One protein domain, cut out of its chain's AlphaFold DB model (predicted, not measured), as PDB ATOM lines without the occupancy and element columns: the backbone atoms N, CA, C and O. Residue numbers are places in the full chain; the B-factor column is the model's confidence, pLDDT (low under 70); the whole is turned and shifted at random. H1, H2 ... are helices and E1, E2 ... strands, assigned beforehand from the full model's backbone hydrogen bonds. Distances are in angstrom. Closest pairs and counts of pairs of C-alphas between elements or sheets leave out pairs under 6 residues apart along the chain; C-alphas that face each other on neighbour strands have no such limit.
ATOM      1  N   VAL A   3      33.984  22.021  44.329       88.88
ATOM      2  CA  VAL A   3      34.088  22.325  42.893       88.88
ATOM      3  C   VAL A   3      34.064  21.039  42.076       88.88
ATOM      4  O   VAL A   3      34.544  19.997  42.532       88.88
ATOM      5  N   MET A   4      33.510  21.104  40.867       88.75
ATOM      6  CA  MET A   4      33.633  20.009  39.910       88.75
ATOM      7  C   MET A   4      35.015  20.072  39.268       88.75
ATOM      8  O   MET A   4      35.484  21.144  38.891       88.75
ATOM      9  N   ILE A   5      35.645  18.915  39.127       92.62
ATOM     10  CA  ILE A   5      36.973  18.762  38.542       92.62
ATOM     11  C   ILE A   5      36.854  18.320  37.097       92.62
ATOM     12  O   ILE A   5      37.474  18.911  36.232       92.62
ATOM     13  N   SER A   6      36.074  17.284  36.807       92.31
ATOM     14  CA  SER A   6      35.979  16.747  35.448       92.31
ATOM     15  C   SER A   6      34.741  15.859  35.301       92.31
ATOM     16  O   SER A   6      34.467  15.078  36.212       92.31
ATOM     17  N   PRO A   7      33.983  15.944  34.192       91.75
ATOM     18  CA  PRO A   7      32.985  14.932  33.862       91.75
ATOM     19  C   PRO A   7      33.646  13.582  33.552       91.75
ATOM     20  O   PRO A   7      34.765  13.531  33.055       91.75
ATOM     21  N   ILE A   8      32.927  12.486  33.763       92.00
ATOM     22  CA  ILE A   8      33.330  11.147  33.324       92.00
ATOM     23  C   ILE A   8      32.685  10.850  31.961       92.00
ATOM     24  O   ILE A   8      31.560  11.266  31.675       92.00
ATOM     25  N   GLY A   9      33.400  10.117  31.110       92.31
ATOM     26  CA  GLY A   9      32.966   9.692  29.785       92.31
ATOM     27  C   GLY A   9      33.605  10.484  28.644       92.31
ATOM     28  O   GLY A   9      34.684  11.060  28.781       92.31
ATOM     29  N   HIS A  10      32.942  10.472  27.487       92.25
ATOM     30  CA  HIS A  10      33.407  11.188  26.302       92.25
ATOM     31  C   HIS A  10      33.108  12.682  26.421       92.25
ATOM     32  O   HIS A  10      31.967  13.089  26.655       92.25
ATOM     33  N   ILE A  11      34.141  13.496  26.227       88.62
ATOM     34  CA  ILE A  11      34.072  14.950  26.309       88.62
ATOM     35  C   ILE A  11      34.755  15.536  25.085       88.62
ATOM     36  O   ILE A  11      35.895  15.194  24.790       88.62
ATOM     37  N   GLN A  12      34.085  16.474  24.427       84.62
ATOM     38  CA  GLN A  12      34.698  17.302  23.403       84.62
ATOM     39  C   GLN A  12      35.046  18.674  23.991       84.62
ATOM     40  O   GLN A  12      34.210  19.308  24.640       84.62
ATOM     41  N   GLY A  13      36.287  19.112  23.792       83.75
ATOM     42  CA  GLY A  13      36.723  20.468  24.101       83.75
ATOM     43  C   GLY A  13      36.238  21.479  23.063       83.75
ATOM     44  O   GLY A  13      35.906  21.114  21.934       83.75
ATOM     45  N   ILE A  14      36.227  22.764  23.424       79.62
ATOM     46  CA  ILE A  14      35.924  23.867  22.493       79.62
ATOM     47  C   ILE A  14      36.881  23.834  21.299       79.62
ATOM     48  O   ILE A  14      36.490  24.131  20.174       79.62
ATOM     49  N   ASP A  15      38.132  23.453  21.544       81.88
ATOM     50  CA  ASP A  15      39.161  23.313  20.514       81.88
ATOM     51  C   ASP A  15      38.976  22.098  19.587       81.88
ATOM     52  O   ASP A  15      39.785  21.879  18.686       81.88
ATOM     53  N   GLY A  16      37.924  21.303  19.791       83.19
ATOM     54  CA  GLY A  16      37.587  20.144  18.974       83.19
ATOM     55  C   GLY A  16      38.275  18.846  19.391       83.19
ATOM     56  O   GLY A  16      37.920  17.793  18.856       83.19
ATOM     57  N   ARG A  17      39.206  18.870  20.358       84.50
ATOM     58  CA  ARG A  17      39.812  17.641  20.890       84.50
ATOM     59  C   ARG A  17      38.770  16.818  21.636       84.50
ATOM     60  O   ARG A  17      37.932  17.361  22.348       84.50
ATOM     61  N   ASN A  18      38.852  15.499  21.495       87.88
ATOM     62  CA  ASN A  18      37.996  14.564  22.215       87.88
ATOM     63  C   ASN A  18      38.811  13.857  23.284       87.88
ATOM     64  O   ASN A  18      39.920  13.412  23.010       87.88
ATOM     65  N   PHE A  19      38.239  13.731  24.469       90.69
ATOM     66  CA  PHE A  19      38.827  13.056  25.611       90.69
ATOM     67  C   PHE A  19      37.886  11.954  26.075       90.69
ATOM     68  O   PHE A  19      36.678  12.175  26.185       90.69
ATOM     69  N   LEU A  20      38.439  10.783  26.382       95.44
ATOM     70  CA  LEU A  20      37.730   9.740  27.114       95.44
ATOM     71  C   LEU A  20      38.201   9.770  28.566       95.44
ATOM     72  O   LEU A  20      39.289   9.287  28.871       95.44
ATOM     73  N   VAL A  21      37.387  10.334  29.456       95.12
ATOM     74  CA  VAL A  21      37.624  10.276  30.902       95.12
ATOM     75  C   VAL A  21      37.044   8.961  31.418       95.12
ATOM     76  O   VAL A  21      35.825   8.789  31.390       95.12
ATOM     77  N   PRO A  22      37.871   8.000  31.844       95.44
ATOM     78  CA  PRO A  22      37.365   6.693  32.223       95.44
ATOM     79  C   PRO A  22      36.814   6.705  33.657       95.44
ATOM     80  O   PRO A  22      37.182   7.558  34.458       95.44
ATOM     81  N   THR A  23      35.948   5.756  34.011       94.31
ATOM     82  CA  THR A  23      35.350   5.672  35.360       94.31
ATOM     83  C   THR A  23      36.388   5.407  36.454       94.31
ATOM     84  O   THR A  23      36.246   5.880  37.576       94.31
ATOM     85  N   GLU A  24      37.477   4.701  36.132       94.94
ATOM     86  CA  GLU A  24      38.560   4.399  37.075       94.94
ATOM     87  C   GLU A  24      39.414   5.617  37.469       94.94
ATOM     88  O   GLU A  24      40.217   5.527  38.398       94.94
ATOM     89  N   ILE A  25      39.228   6.773  36.820       95.25
ATOM     90  CA  ILE A  25      40.043   7.975  37.044       95.25
ATOM     91  C   ILE A  25      40.055   8.426  38.510       95.25
ATOM     92  O   ILE A  25      41.097   8.838  39.016       95.25
ATOM     93  N   LEU A  26      38.929   8.306  39.227       95.69
ATOM     94  CA  LEU A  26      38.855   8.678  40.641       95.69
ATOM     95  C   LEU A  26      39.778   7.798  41.491       95.69
ATOM     96  O   LEU A  26      40.435   8.300  42.402       95.69
ATOM     97  N   ALA A  27      39.836   6.499  41.192       95.06
ATOM     98  CA  ALA A  27      40.716   5.571  41.888       95.06
ATOM     99  C   ALA A  27      42.187   5.908  41.612       95.06
ATOM    100  O   ALA A  27      42.974   5.948  42.556       95.06
ATOM    101  N   THR A  28      42.536   6.240  40.364       94.12
ATOM    102  CA  THR A  28      43.884   6.706  39.998       94.12
ATOM    103  C   THR A  28      44.278   7.960  40.778       94.12
ATOM    104  O   THR A  28      45.349   8.004  41.378       94.12
ATOM    105  N   LEU A  29      43.399   8.967  40.830       93.69
ATOM    106  CA  LEU A  29      43.668  10.203  41.567       93.69
ATOM    107  C   LEU A  29      43.853   9.939  43.065       93.69
ATOM    108  O   LEU A  29      44.805  10.443  43.654       93.69
ATOM    109  N   LYS A  30      42.995   9.114  43.677       94.06
ATOM    110  CA  LYS A  30      43.116   8.752  45.098       94.06
ATOM    111  C   LYS A  30      44.388   7.967  45.407       94.06
ATOM    112  O   LYS A  30      45.022   8.219  46.426       94.06
ATOM    113  N   ALA A  31      44.783   7.045  44.532       92.19
ATOM    114  CA  ALA A  31      45.982   6.231  44.723       92.19
ATOM    115  C   ALA A  31      47.269   7.072  44.751       92.19
ATOM    116  O   ALA A  31      48.196   6.739  45.490       92.19
ATOM    117  N   ASN A  32      47.299   8.184  44.006       85.00
ATOM    118  CA  ASN A  32      48.447   9.088  43.972       85.00
ATOM    119  C   ASN A  32      48.685   9.813  45.304       85.00
ATOM    120  O   ASN A  32      49.799  10.272  45.518       85.00
ATOM    121  N   GLN A  33      47.674   9.923  46.182       85.56
ATOM    122  CA  GLN A  33      47.769  10.563  47.509       85.56
ATOM    123  C   GLN A  33      48.340  11.993  47.493       85.56
ATOM    124  O   GLN A  33      48.847  12.483  48.497       85.56
ATOM    125  N   ILE A  34      48.233  12.672  46.352       86.38
ATOM    126  CA  ILE A  34      48.719  14.035  46.139       86.38
ATOM    127  C   ILE A  34      47.512  14.950  45.927       86.38
ATOM    128  O   ILE A  34      46.570  14.598  45.205       86.38
ATOM    129  N   ASP A  35      47.538  16.110  46.580       93.00
ATOM    130  CA  ASP A  35      46.557  17.178  46.388       93.00
ATOM    131  C   ASP A  35      46.689  17.774  44.980       93.00
ATOM    132  O   ASP A  35      47.793  17.943  44.461       93.00
ATOM    133  N   LEU A  36      45.565  18.111  44.348       94.94
ATOM    134  CA  LEU A  36      45.581  18.653  42.988       94.94
ATOM    135  C   LEU A  36      45.769  20.174  43.024       94.94
ATOM    136  O   LEU A  36      44.928  20.862  43.615       94.94
ATOM    137  N   PRO A  37      46.814  20.726  42.384       96.88
ATOM    138  CA  PRO A  37      47.007  22.164  42.327       96.88
ATOM    139  C   PRO A  37      45.978  22.823  41.406       96.88
ATOM    140  O   PRO A  37      45.572  22.270  40.379       96.88
ATOM    141  N   ILE A  38      45.595  24.044  41.770       96.56
ATOM    142  CA  ILE A  38      44.912  24.986  40.891       96.56
ATOM    143  C   ILE A  38      45.890  26.099  40.538       96.56
ATOM    144  O   ILE A  38      46.269  26.884  41.403       96.56
ATOM    145  N   GLU A  39      46.278  26.178  39.275       96.75
ATOM    146  CA  GLU A  39      47.277  27.103  38.742       96.75
ATOM    147  C   GLU A  39      46.606  28.299  38.067       96.75
ATOM    148  O   GLU A  39      45.546  28.174  37.447       96.75
ATOM    149  N   GLN A  40      47.237  29.466  38.125       95.12
ATOM    150  CA  GLN A  40      46.843  30.572  37.255       95.12
ATOM    151  C   GLN A  40      47.204  30.227  35.799       95.12
ATOM    152  O   GLN A  40      48.361  29.930  35.507       95.12
ATOM    153  N   ASP A  41      46.235  30.238  34.877       90.88
ATOM    154  CA  ASP A  41      46.463  30.004  33.436       90.88
ATOM    155  C   ASP A  41      47.293  28.743  33.077       90.88
ATOM    156  O   ASP A  41      48.092  28.763  32.140       90.88
ATOM    157  N   HIS A  42      47.109  27.633  33.809       86.75
ATOM    158  CA  HIS A  42      47.764  26.324  33.566       86.75
ATOM    159  C   HIS A  42      49.309  26.325  33.576       86.75
ATOM    160  O   HIS A  42      49.935  25.382  33.095       86.75
ATOM    161  N   SER A  43      49.934  27.416  34.012       88.62
ATOM    162  CA  SER A  43      51.389  27.610  33.903       88.62
ATOM    163  C   SER A  43      51.967  28.552  34.956       88.62
ATOM    164  O   SER A  43      53.177  28.574  35.174       88.62
ATOM    165  N   GLY A  44      51.111  29.341  35.600       89.00
ATOM    166  CA  GLY A  44      51.459  30.194  36.720       89.00
ATOM    167  C   GLY A  44      51.508  29.438  38.052       89.00
ATOM    168  O   GLY A  44      51.358  28.217  38.104       89.00
ATOM    169  N   PRO A  45      51.707  30.169  39.161       90.88
ATOM    170  CA  PRO A  45      51.798  29.567  40.483       90.88
ATOM    171  C   PRO A  45      50.484  28.896  40.900       90.88
ATOM    172  O   PRO A  45      49.395  29.282  40.459       90.88
ATOM    173  N   ALA A  46      50.588  27.940  41.828       93.44
ATOM    174  CA  ALA A  46      49.427  27.395  42.514       93.44
ATOM    175  C   ALA A  46      48.752  28.496  43.348       93.44
ATOM    176  O   ALA A  46      49.351  29.109  44.235       93.44
ATOM    177  N   ILE A  47      47.484  28.743  43.057       94.81
ATOM    178  CA  ILE A  47      46.620  29.730  43.712       94.81
ATOM    179  C   ILE A  47      45.512  29.071  44.542       94.81
ATOM    180  O   ILE A  47      44.789  29.731  45.291       94.81
ATOM    181  N   GLY A  48      45.408  27.751  44.464       95.12
ATOM    182  CA  GLY A  48      44.577  26.930  45.324       95.12
ATOM    183  C   GLY A  48      44.957  25.462  45.206       95.12
ATOM    184  O   GLY A  48      45.760  25.087  44.354       95.12
ATOM    185  N   TRP A  49      44.363  24.646  46.064       96.12
ATOM    186  CA  TRP A  49      44.588  23.208  46.119       96.12
ATOM    187  C   TRP A  49      43.272  22.482  46.335       96.12
ATOM    188  O   TRP A  49      42.399  22.970  47.052       96.12
ATOM    189  N   ILE A  50      43.125  21.312  45.724       95.00
ATOM    190  CA  ILE A  50      42.009  20.406  45.970       95.00
ATOM    191  C   ILE A  50      42.535  19.212  46.751       95.00
ATOM    192  O   ILE A  50      43.368  18.456  46.247       95.00
ATOM    193  N   LYS A  51      42.012  19.024  47.966       90.94
ATOM    194  CA  LYS A  51      42.451  17.941  48.848       90.94
ATOM    195  C   LYS A  51      42.135  16.581  48.242       90.94
ATOM    196  O   LYS A  51      40.972  16.303  47.939       90.94
ATOM    197  N   ASN A  52      43.125  15.701  48.135       93.06
ATOM    198  CA  ASN A  52      42.952  14.358  47.579       93.06
ATOM    199  C   ASN A  52      41.870  13.558  48.328       93.06
ATOM    200  O   ASN A  52      40.974  12.959  47.731       93.06
ATOM    201  N   ALA A  53      41.890  13.645  49.660       92.94
ATOM    202  CA  ALA A  53      40.921  12.985  50.534       92.94
ATOM    203  C   ALA A  53      39.470  13.450  50.309       92.94
ATOM    204  O   ALA A  53      38.529  12.736  50.651       92.94
ATOM    205  N   SER A  54      39.272  14.630  49.714       94.56
ATOM    206  CA  SER A  54      37.946  15.186  49.427       94.56
ATOM    207  C   SER A  54      37.348  14.716  48.096       94.56
ATOM    208  O   SER A  54      36.181  15.008  47.810       94.56
ATOM    209  N   LEU A  55      38.138  14.012  47.276       95.75
ATOM    210  CA  LEU A  55      37.730  13.588  45.945       95.75
ATOM    211  C   LEU A  55      36.584  12.578  46.010       95.75
ATOM    212  O   LEU A  55      36.642  11.560  46.713       95.75
ATOM    213  N   GLN A  56      35.548  12.832  45.222       95.12
ATOM    214  CA  GLN A  56      34.378  11.970  45.128       95.12
ATOM    215  C   GLN A  56      33.770  12.014  43.732       95.12
ATOM    216  O   GLN A  56      33.856  13.024  43.035       95.12
ATOM    217  N   GLU A  57      33.128  10.921  43.344       93.38
ATOM    218  CA  GLU A  57      32.295  10.878  42.151       93.38
ATOM    219  C   GLU A  57      30.852  11.186  42.545       93.38
ATOM    220  O   GLU A  57      30.314  10.604  43.489       93.38
ATOM    221  N   LYS A  58      30.224  12.108  41.820       87.62
ATOM    222  CA  LYS A  58      28.811  12.442  41.966       87.62
ATOM    223  C   LYS A  58      28.244  12.830  40.607       87.62
ATOM    224  O   LYS A  58      28.819  13.668  39.915       87.62
ATOM    225  N   GLU A  59      27.109  12.229  40.248       86.00
ATOM    226  CA  GLU A  59      26.359  12.546  39.019       86.00
ATOM    227  C   GLU A  59      27.226  12.445  37.746       86.00
ATOM    228  O   GLU A  59      27.177  13.295  36.857       86.00
ATOM    229  N   GLY A  60      28.070  11.408  37.669       87.19
ATOM    230  CA  GLY A  60      28.953  11.178  36.521       87.19
ATOM    231  C   GLY A  60      30.062  12.222  36.372       87.19
ATOM    232  O   GLY A  60      30.561  12.428  35.269       87.19
ATOM    233  N   SER A  61      30.424  12.916  37.452       90.25
ATOM    234  CA  SER A  61      31.527  13.877  37.491       90.25
ATOM    235  C   SER A  61      32.373  13.685  38.746       90.25
ATOM    236  O   SER A  61      31.880  13.262  39.790       90.25
ATOM    237  N   ILE A  62      33.650  14.037  38.656       92.56
ATOM    238  CA  ILE A  62      34.570  14.110  39.788       92.56
ATOM    239  C   ILE A  62      34.416  15.478  40.448       92.56
ATOM    240  O   ILE A  62      34.425  16.506  39.769       92.56
ATOM    241  N   TRP A  63      34.340  15.490  41.771       93.31
ATOM    242  CA  TRP A  63      34.265  16.683  42.606       93.31
ATOM    243  C   TRP A  63      35.335  16.650  43.689       93.31
ATOM    244  O   TRP A  63      35.782  15.578  44.093       93.31
ATOM    245  N   GLY A  64      35.693  17.822  44.207       91.50
ATOM    246  CA  GLY A  64      36.596  17.957  45.346       91.50
ATOM    247  C   GLY A  64      36.387  19.264  46.101       91.50
ATOM    248  O   GLY A  64      35.687  20.165  45.635       91.50
ATOM    249  N   VAL A  65      36.971  19.358  47.291       91.19
ATOM    250  CA  VAL A  65      36.978  20.568  48.115       91.19
ATOM    251  C   VAL A  65      38.239  21.360  47.818       91.19
ATOM    252  O   VAL A  65      39.345  20.849  47.971       91.19
ATOM    253  N   VAL A  66      38.052  22.614  47.413       91.06
ATOM    254  CA  VAL A  66      39.140  23.559  47.168       91.06
ATOM    255  C   VAL A  66      39.433  24.419  48.392       91.06
ATOM    256  O   VAL A  66      38.521  24.923  49.066       91.06
ATOM    257  N   GLU A  67      40.726  24.636  48.591       92.00
ATOM    258  CA  GLU A  67      41.345  25.582  49.504       92.00
ATOM    259  C   GLU A  67      42.137  26.608  48.685       92.00
ATOM    260  O   GLU A  67      43.156  26.298  48.072       92.00
ATOM    261  N   TRP A  68      41.645  27.844  48.633       88.06
ATOM    262  CA  TRP A  68      42.327  28.933  47.932       88.06
ATOM    263  C   TRP A  68      43.378  29.572  48.825       88.06
ATOM    264  O   TRP A  68      43.103  29.808  50.003       88.06
ATOM    265  N   ASN A  69      44.519  29.957  48.257       90.12
ATOM    266  CA  ASN A  69      45.440  30.871  48.926       90.12
ATOM    267  C   ASN A  69      45.010  32.335  48.714       90.12
ATOM    268  O   ASN A  69      43.962  32.622  48.130       90.12
ATOM    269  N   GLU A  70      45.788  33.282  49.241       89.81
ATOM    270  CA  GLU A  70      45.441  34.703  49.162       89.81
ATOM    271  C   GLU A  70      45.390  35.229  47.724       89.81
ATOM    272  O   GLU A  70      44.431  35.915  47.368       89.81
ATOM    273  N   ALA A  71      46.348  34.833  46.883       88.88
ATOM    274  CA  ALA A  71      46.376  35.212  45.474       88.88
ATOM    275  C   ALA A  71      45.131  34.700  44.730       88.88
ATOM    276  O   ALA A  71      44.452  35.476  44.059       88.88
ATOM    277  N   GLY A  72      44.757  33.431  44.918       89.00
ATOM    278  CA  GLY A  72      43.544  32.870  44.312       89.00
ATOM    279  C   GLY A  72      42.267  33.573  44.768       89.00
ATOM    280  O   GLY A  72      41.412  33.910  43.947       89.00
ATOM    281  N   ARG A  73      42.151  33.876  46.069       89.56
ATOM    282  CA  ARG A  73      41.012  34.644  46.603       89.56
ATOM    283  C   ARG A  73      40.929  36.041  45.995       89.56
ATOM    284  O   ARG A  73      39.823  36.487  45.696       89.56
ATOM    285  N   ALA A  74      42.060  36.718  45.799       85.19
ATOM    286  CA  ALA A  74      42.099  38.040  45.180       85.19
ATOM    287  C   ALA A  74      41.597  38.000  43.727       85.19
ATOM    288  O   ALA A  74      40.703  38.770  43.373       85.19
ATOM    289  N   LEU A  75      42.083  37.044  42.925       83.94
ATOM    290  CA  LEU A  75      41.675  36.870  41.525       83.94
ATOM    291  C   LEU A  75      40.173  36.588  41.374       83.94
ATOM    292  O   LEU A  75      39.527  37.106  40.462       83.94
ATOM    293  N   LEU A  76      39.603  35.791  42.282       84.94
ATOM    294  CA  LEU A  76      38.169  35.492  42.297       84.94
ATOM    295  C   LEU A  76      37.330  36.682  42.778       84.94
ATOM    296  O   LEU A  76      36.285  36.969  42.192       84.94
ATOM    297  N   LYS A  77      37.776  37.381  43.829       85.88
ATOM    298  CA  LYS A  77      37.074  38.544  44.396       85.88
ATOM    299  C   LYS A  77      36.963  39.677  43.380       85.88
ATOM    300  O   LYS A  77      35.893  40.264  43.248       85.88
ATOM    301  N   ASP A  78      38.045  39.942  42.654       82.88
ATOM    302  CA  ASP A  78      38.090  40.949  41.591       82.88
ATOM    303  C   ASP A  78      37.402  40.480  40.294       82.88
ATOM    304  O   ASP A  78      37.199  41.252  39.363       82.88
ATOM    305  N   ARG A  79      37.010  39.197  40.223       79.12
ATOM    306  CA  ARG A  79      36.502  38.536  39.007       79.12
ATOM    307  C   ARG A  79      37.462  38.640  37.817       79.12
ATOM    308  O   ARG A  79      37.027  38.530  36.672       79.12
ATOM    309  N   ALA A  80      38.757  38.789  38.088       80.69
ATOM    310  CA  ALA A  80      39.805  38.723  37.076       80.69
ATOM    311  C   ALA A  80      39.844  37.339  36.405       80.69
ATOM    312  O   ALA A  80      40.240  37.227  35.245       80.69
ATOM    313  N   TYR A  81      39.396  36.301  37.124       86.69
ATOM    314  CA  TYR A  81      39.228  34.941  36.623       86.69
ATOM    315  C   TYR A  81      37.908  34.317  37.076       86.69
ATOM    316  O   TYR A  81      37.325  34.727  38.084       86.69
ATOM    317  N   ARG A  82      37.430  33.303  36.338       82.31
ATOM    318  CA  ARG A  82      36.093  32.735  36.576       82.31
ATOM    319  C   ARG A  82      35.962  31.221  36.444       82.31
ATOM    320  O   ARG A  82      35.119  30.651  37.132       82.31
ATOM    321  N   TYR A  83      36.718  30.580  35.562       85.31
ATOM    322  CA  TYR A  83      36.464  29.196  35.165       85.31
ATOM    323  C   TYR A  83      37.582  28.275  35.633       85.31
ATOM    324  O   TYR A  83      38.748  28.654  35.602       85.31
ATOM    325  N   LEU A  84      37.232  27.047  36.005       91.12
ATOM    326  CA  LEU A  84      38.200  25.968  36.168       91.12
ATOM    327  C   LEU A  84      38.317  25.171  34.866       91.12
ATOM    328  O   LEU A  84      37.330  24.982  34.157       91.12
ATOM    329  N   SER A  85      39.523  24.707  34.555       91.19
ATOM    330  CA  SER A  85      39.830  23.936  33.350       91.19
ATOM    331  C   SER A  85      40.819  22.819  33.697       91.19
ATOM    332  O   SER A  85      41.889  23.120  34.215       91.19
ATOM    333  N   PRO A  86      40.511  21.534  33.470       93.62
ATOM    334  CA  PRO A  86      41.420  20.447  33.843       93.62
ATOM    335  C   PRO A  86      42.641  20.353  32.934       93.62
ATOM    336  O   PRO A  86      42.531  20.512  31.717       93.62
ATOM    337  N   THR A  87      43.784  19.999  33.515       93.75
ATOM    338  CA  THR A  87      44.977  19.580  32.773       93.75
ATOM    339  C   THR A  87      45.004  18.053  32.719       93.75
ATOM    340  O   THR A  87      45.289  17.386  33.716       93.75
ATOM    341  N   TYR A  88      44.664  17.487  31.558       93.00
ATOM    342  CA  TYR A  88      44.668  16.039  31.346       93.00
ATOM    343  C   TYR A  88      46.025  15.542  30.859       93.00
ATOM    344  O   TYR A  88      46.559  16.052  29.873       93.00
ATOM    345  N   LEU A  89      46.517  14.477  31.488       92.19
ATOM    346  CA  LEU A  89      47.516  13.605  30.887       92.19
ATOM    347  C   LEU A  89      46.782  12.491  30.143       92.19
ATOM    348  O   LEU A  89      45.965  11.784  30.738       92.19
ATOM    349  N   VAL A  90      47.057  12.345  28.851       92.69
ATOM    350  CA  VAL A  90      46.333  11.427  27.964       92.69
ATOM    351  C   VAL A  90      47.262  10.424  27.296       92.69
ATOM    352  O   VAL A  90      48.451  10.689  27.124       92.69
ATOM    353  N   ASP A  91      46.707   9.280  26.909       92.50
ATOM    354  CA  ASP A  91      47.368   8.315  26.031       92.50
ATOM    355  C   ASP A  91      47.239   8.718  24.540       92.50
ATOM    356  O   ASP A  91      46.548   9.692  24.212       92.50
ATOM    357  N   PRO A  92      47.878   7.992  23.598       95.19
ATOM    358  CA  PRO A  92      47.775   8.286  22.165       95.19
ATOM    359  C   PRO A  92      46.353   8.198  21.582       95.19
ATOM    360  O   PRO A  92      46.120   8.672  20.471       95.19
ATOM    361  N   GLN A  93      45.403   7.591  22.297       92.31
ATOM    362  CA  GLN A  93      43.994   7.476  21.920       92.31
ATOM    363  C   GLN A  93      43.123   8.564  22.579       92.31
ATOM    364  O   GLN A  93      41.900   8.538  22.443       92.31
ATOM    365  N   ASN A  94      43.733   9.545  23.254       90.44
ATOM    366  CA  ASN A  94      43.076  10.575  24.059       90.44
ATOM    367  C   ASN A  94      42.245  10.030  25.236       90.44
ATOM    368  O   ASN A  94      41.333  10.707  25.731       90.44
ATOM    369  N   LYS A  95      42.554   8.824  25.726       95.62
ATOM    370  CA  LYS A  95      42.048   8.364  27.020       95.62
ATOM    371  C   LYS A  95      42.811   9.096  28.118       95.62
ATOM    372  O   LYS A  95      44.041   9.128  28.118       95.62
ATOM    373  N   VAL A  96      42.088   9.690  29.060       95.00
ATOM    374  CA  VAL A  96      42.687  10.382  30.203       95.00
ATOM    375  C   VAL A  96      43.275   9.347  31.158       95.00
ATOM    376  O   VAL A  96      42.560   8.499  31.689       95.00
ATOM    377  N   ILE A  97      44.588   9.434  31.361       94.75
ATOM    378  CA  ILE A  97      45.362   8.595  32.281       94.75
ATOM    379  C   ILE A  97      45.246   9.158  33.700       94.75
ATOM    380  O   ILE A  97      44.989   8.420  34.647       94.75
ATOM    381  N   THR A  98      45.434  10.472  33.848       94.69
ATOM    382  CA  THR A  98      45.303  11.194  35.119       94.69
ATOM    383  C   THR A  98      44.978  12.674  34.877       94.69
ATOM    384  O   THR A  98      45.088  13.176  33.754       94.69
ATOM    385  N   ILE A  99      44.593  13.377  35.940       94.56
ATOM    386  CA  ILE A  99      44.437  14.834  35.976       94.56
ATOM    387  C   ILE A  99      45.579  15.372  36.836       94.56
ATOM    388  O   ILE A  99      45.681  14.999  38.001       94.56
ATOM    389  N   SER A 100      46.454  16.199  36.265       92.06
ATOM    390  CA  SER A 100      47.650  16.685  36.973       92.06
ATOM    391  C   SER A 100      47.415  17.992  37.725       92.06
ATOM    392  O   SER A 100      48.072  18.241  38.729       92.06
ATOM    393  N   ALA A 101      46.497  18.825  37.235       94.75
ATOM    394  CA  ALA A 101      46.178  20.137  37.787       94.75
ATOM    395  C   ALA A 101      44.820  20.625  37.261       94.75
ATOM    396  O   ALA A 101      44.229  20.024  36.353       94.75
ATOM    397  N   LEU A 102      44.348  21.750  37.791       94.81
ATOM    398  CA  LEU A 102      43.342  22.589  37.147       94.81
ATOM    399  C   LEU A 102      43.927  23.982  36.900       94.81
ATOM    400  O   LEU A 102      44.646  24.511  37.734       94.81
ATOM    401  N   GLY A 103      43.574  24.615  35.791       93.19
ATOM    402  CA  GLY A 103      43.798  26.038  35.573       93.19
ATOM    403  C   GLY A 103      42.595  26.849  36.044       93.19
ATOM    404  O   GLY A 103      41.463  26.533  35.669       93.19
ATOM    405  N   LEU A 104      42.823  27.917  36.808       93.38
ATOM    406  CA  LEU A 104      41.870  29.016  36.925       93.38
ATOM    407  C   LEU A 104      42.083  29.941  35.720       93.38
ATOM    408  O   LEU A 104      43.132  30.567  35.581       93.38
ATOM    409  N   VAL A 105      41.095  29.982  34.829       86.62
ATOM    410  CA  VAL A 105      41.193  30.584  33.495       86.62
ATOM    411  C   VAL A 105      39.971  31.436  33.163       86.62
ATOM    412  O   VAL A 105      38.902  31.327  33.769       86.62
ATOM    413  N   ASN A 106      40.112  32.269  32.135       86.56
ATOM    414  CA  ASN A 106      38.993  32.999  31.532       86.56
ATOM    415  C   ASN A 106      38.379  32.289  30.319       86.56
ATOM    416  O   ASN A 106      37.262  32.611  29.917       86.56
TER     417      ASN A 106
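AT A GLANCE: This is residues 3 to 106 of the 277 residues of the protein "Mu-like prophage i protein" of Helicobacter felis (strain ATCC 49179 / NCTC 12436 / CS1) (UniProt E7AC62). Six strands, E8, E9, E4, E5, E7 and E1, curl into a small, flattened, nearly closed barrel, open between E1 and E8. H1 sits at one end of it and H2 at the other, E6 is added beside E7, and the hairpin E2 and E3 sticks out near the H1 end. The printed part has 104 residues, with two named helices and nine named strands in the order E1 E2 E3 H1 E4 E5 E6 E7 H2 E8 E9. The class is mixed, helices and strands; the seven-strand sheet is branched, antiparallel but for E4 and E9. The whole is compact, with a radius of gyration of the C-alphas of 13.5 A, and spans 38 by 31 by 24 A.

IN THESE COORDINATES: Find C-alpha 3 at (34.088, 22.325, 42.893), where E1, residues 3 to 7, begins. It runs on into E2, residues 9 to 12, at 93 degrees; E3, 18 to 21, and H1, 25 to 31, follow. Then come E4, 36 to 40, E5, 46 to 50, and E6, 56 to 58. E7, residues 61 to 68, is 21.3 A long; H2, 70 to 77, begins at C-alpha 70, (45.441, 34.703, 49.162). E8, 83 to 90, measures 21.6 A, and E9, 96 to 105, measures 20.5 A, bends by 65 degrees at residue 100 and ends at C-alpha 105, (41.193, 30.584, 33.495).

HOW THE PARTS SIT: Start at E7 in the strongly twisted sheet: E1 lies on one side, with N 5 and O 62 at 2.8 A, and E5 and E6 on the other, with N 49 and O 67 at 2.9 A and N 58 and O 61 at 2.9 A. Go on from E5 to E4, its hairpin partner, with N 38 and O 48 at 2.8 A. E9 is parallel to E4, with N 102 and O 37 at 2.9 A, and forms a hairpin with E8, with N 85 and O 103 at 2.9 A. Look across to the edge strands E1 and E8: their closest C-alphas, of Ile 5 and Pro 86, are 6.7 A apart. The sheet curls round H1, whose closest C-alphas with E9 are Ile 25 and Thr 98, 6.5 A. H2 is on the sheet at a height of 8.7 A; its closest C-alphas with E5 are Ile 47 and Gly 72, 4.4 A. In the hairpin E2 and E3, N 11 and O 19 are 2.9 A apart; Val 21 of E3 and Val 96 of E9 have their C-alphas 5.1 A apart. In H1 and H2 every O i to N i+4 pair is within hydrogen-bond range.

THE WHOLE: The C-alphas farthest apart are those of Asp 78 and Gln 93, 39.3 A. The printed part has no cut, and its links between named elements are tight. The mean pLDDT of the printed part is 90.8, and no printed residue is under 70.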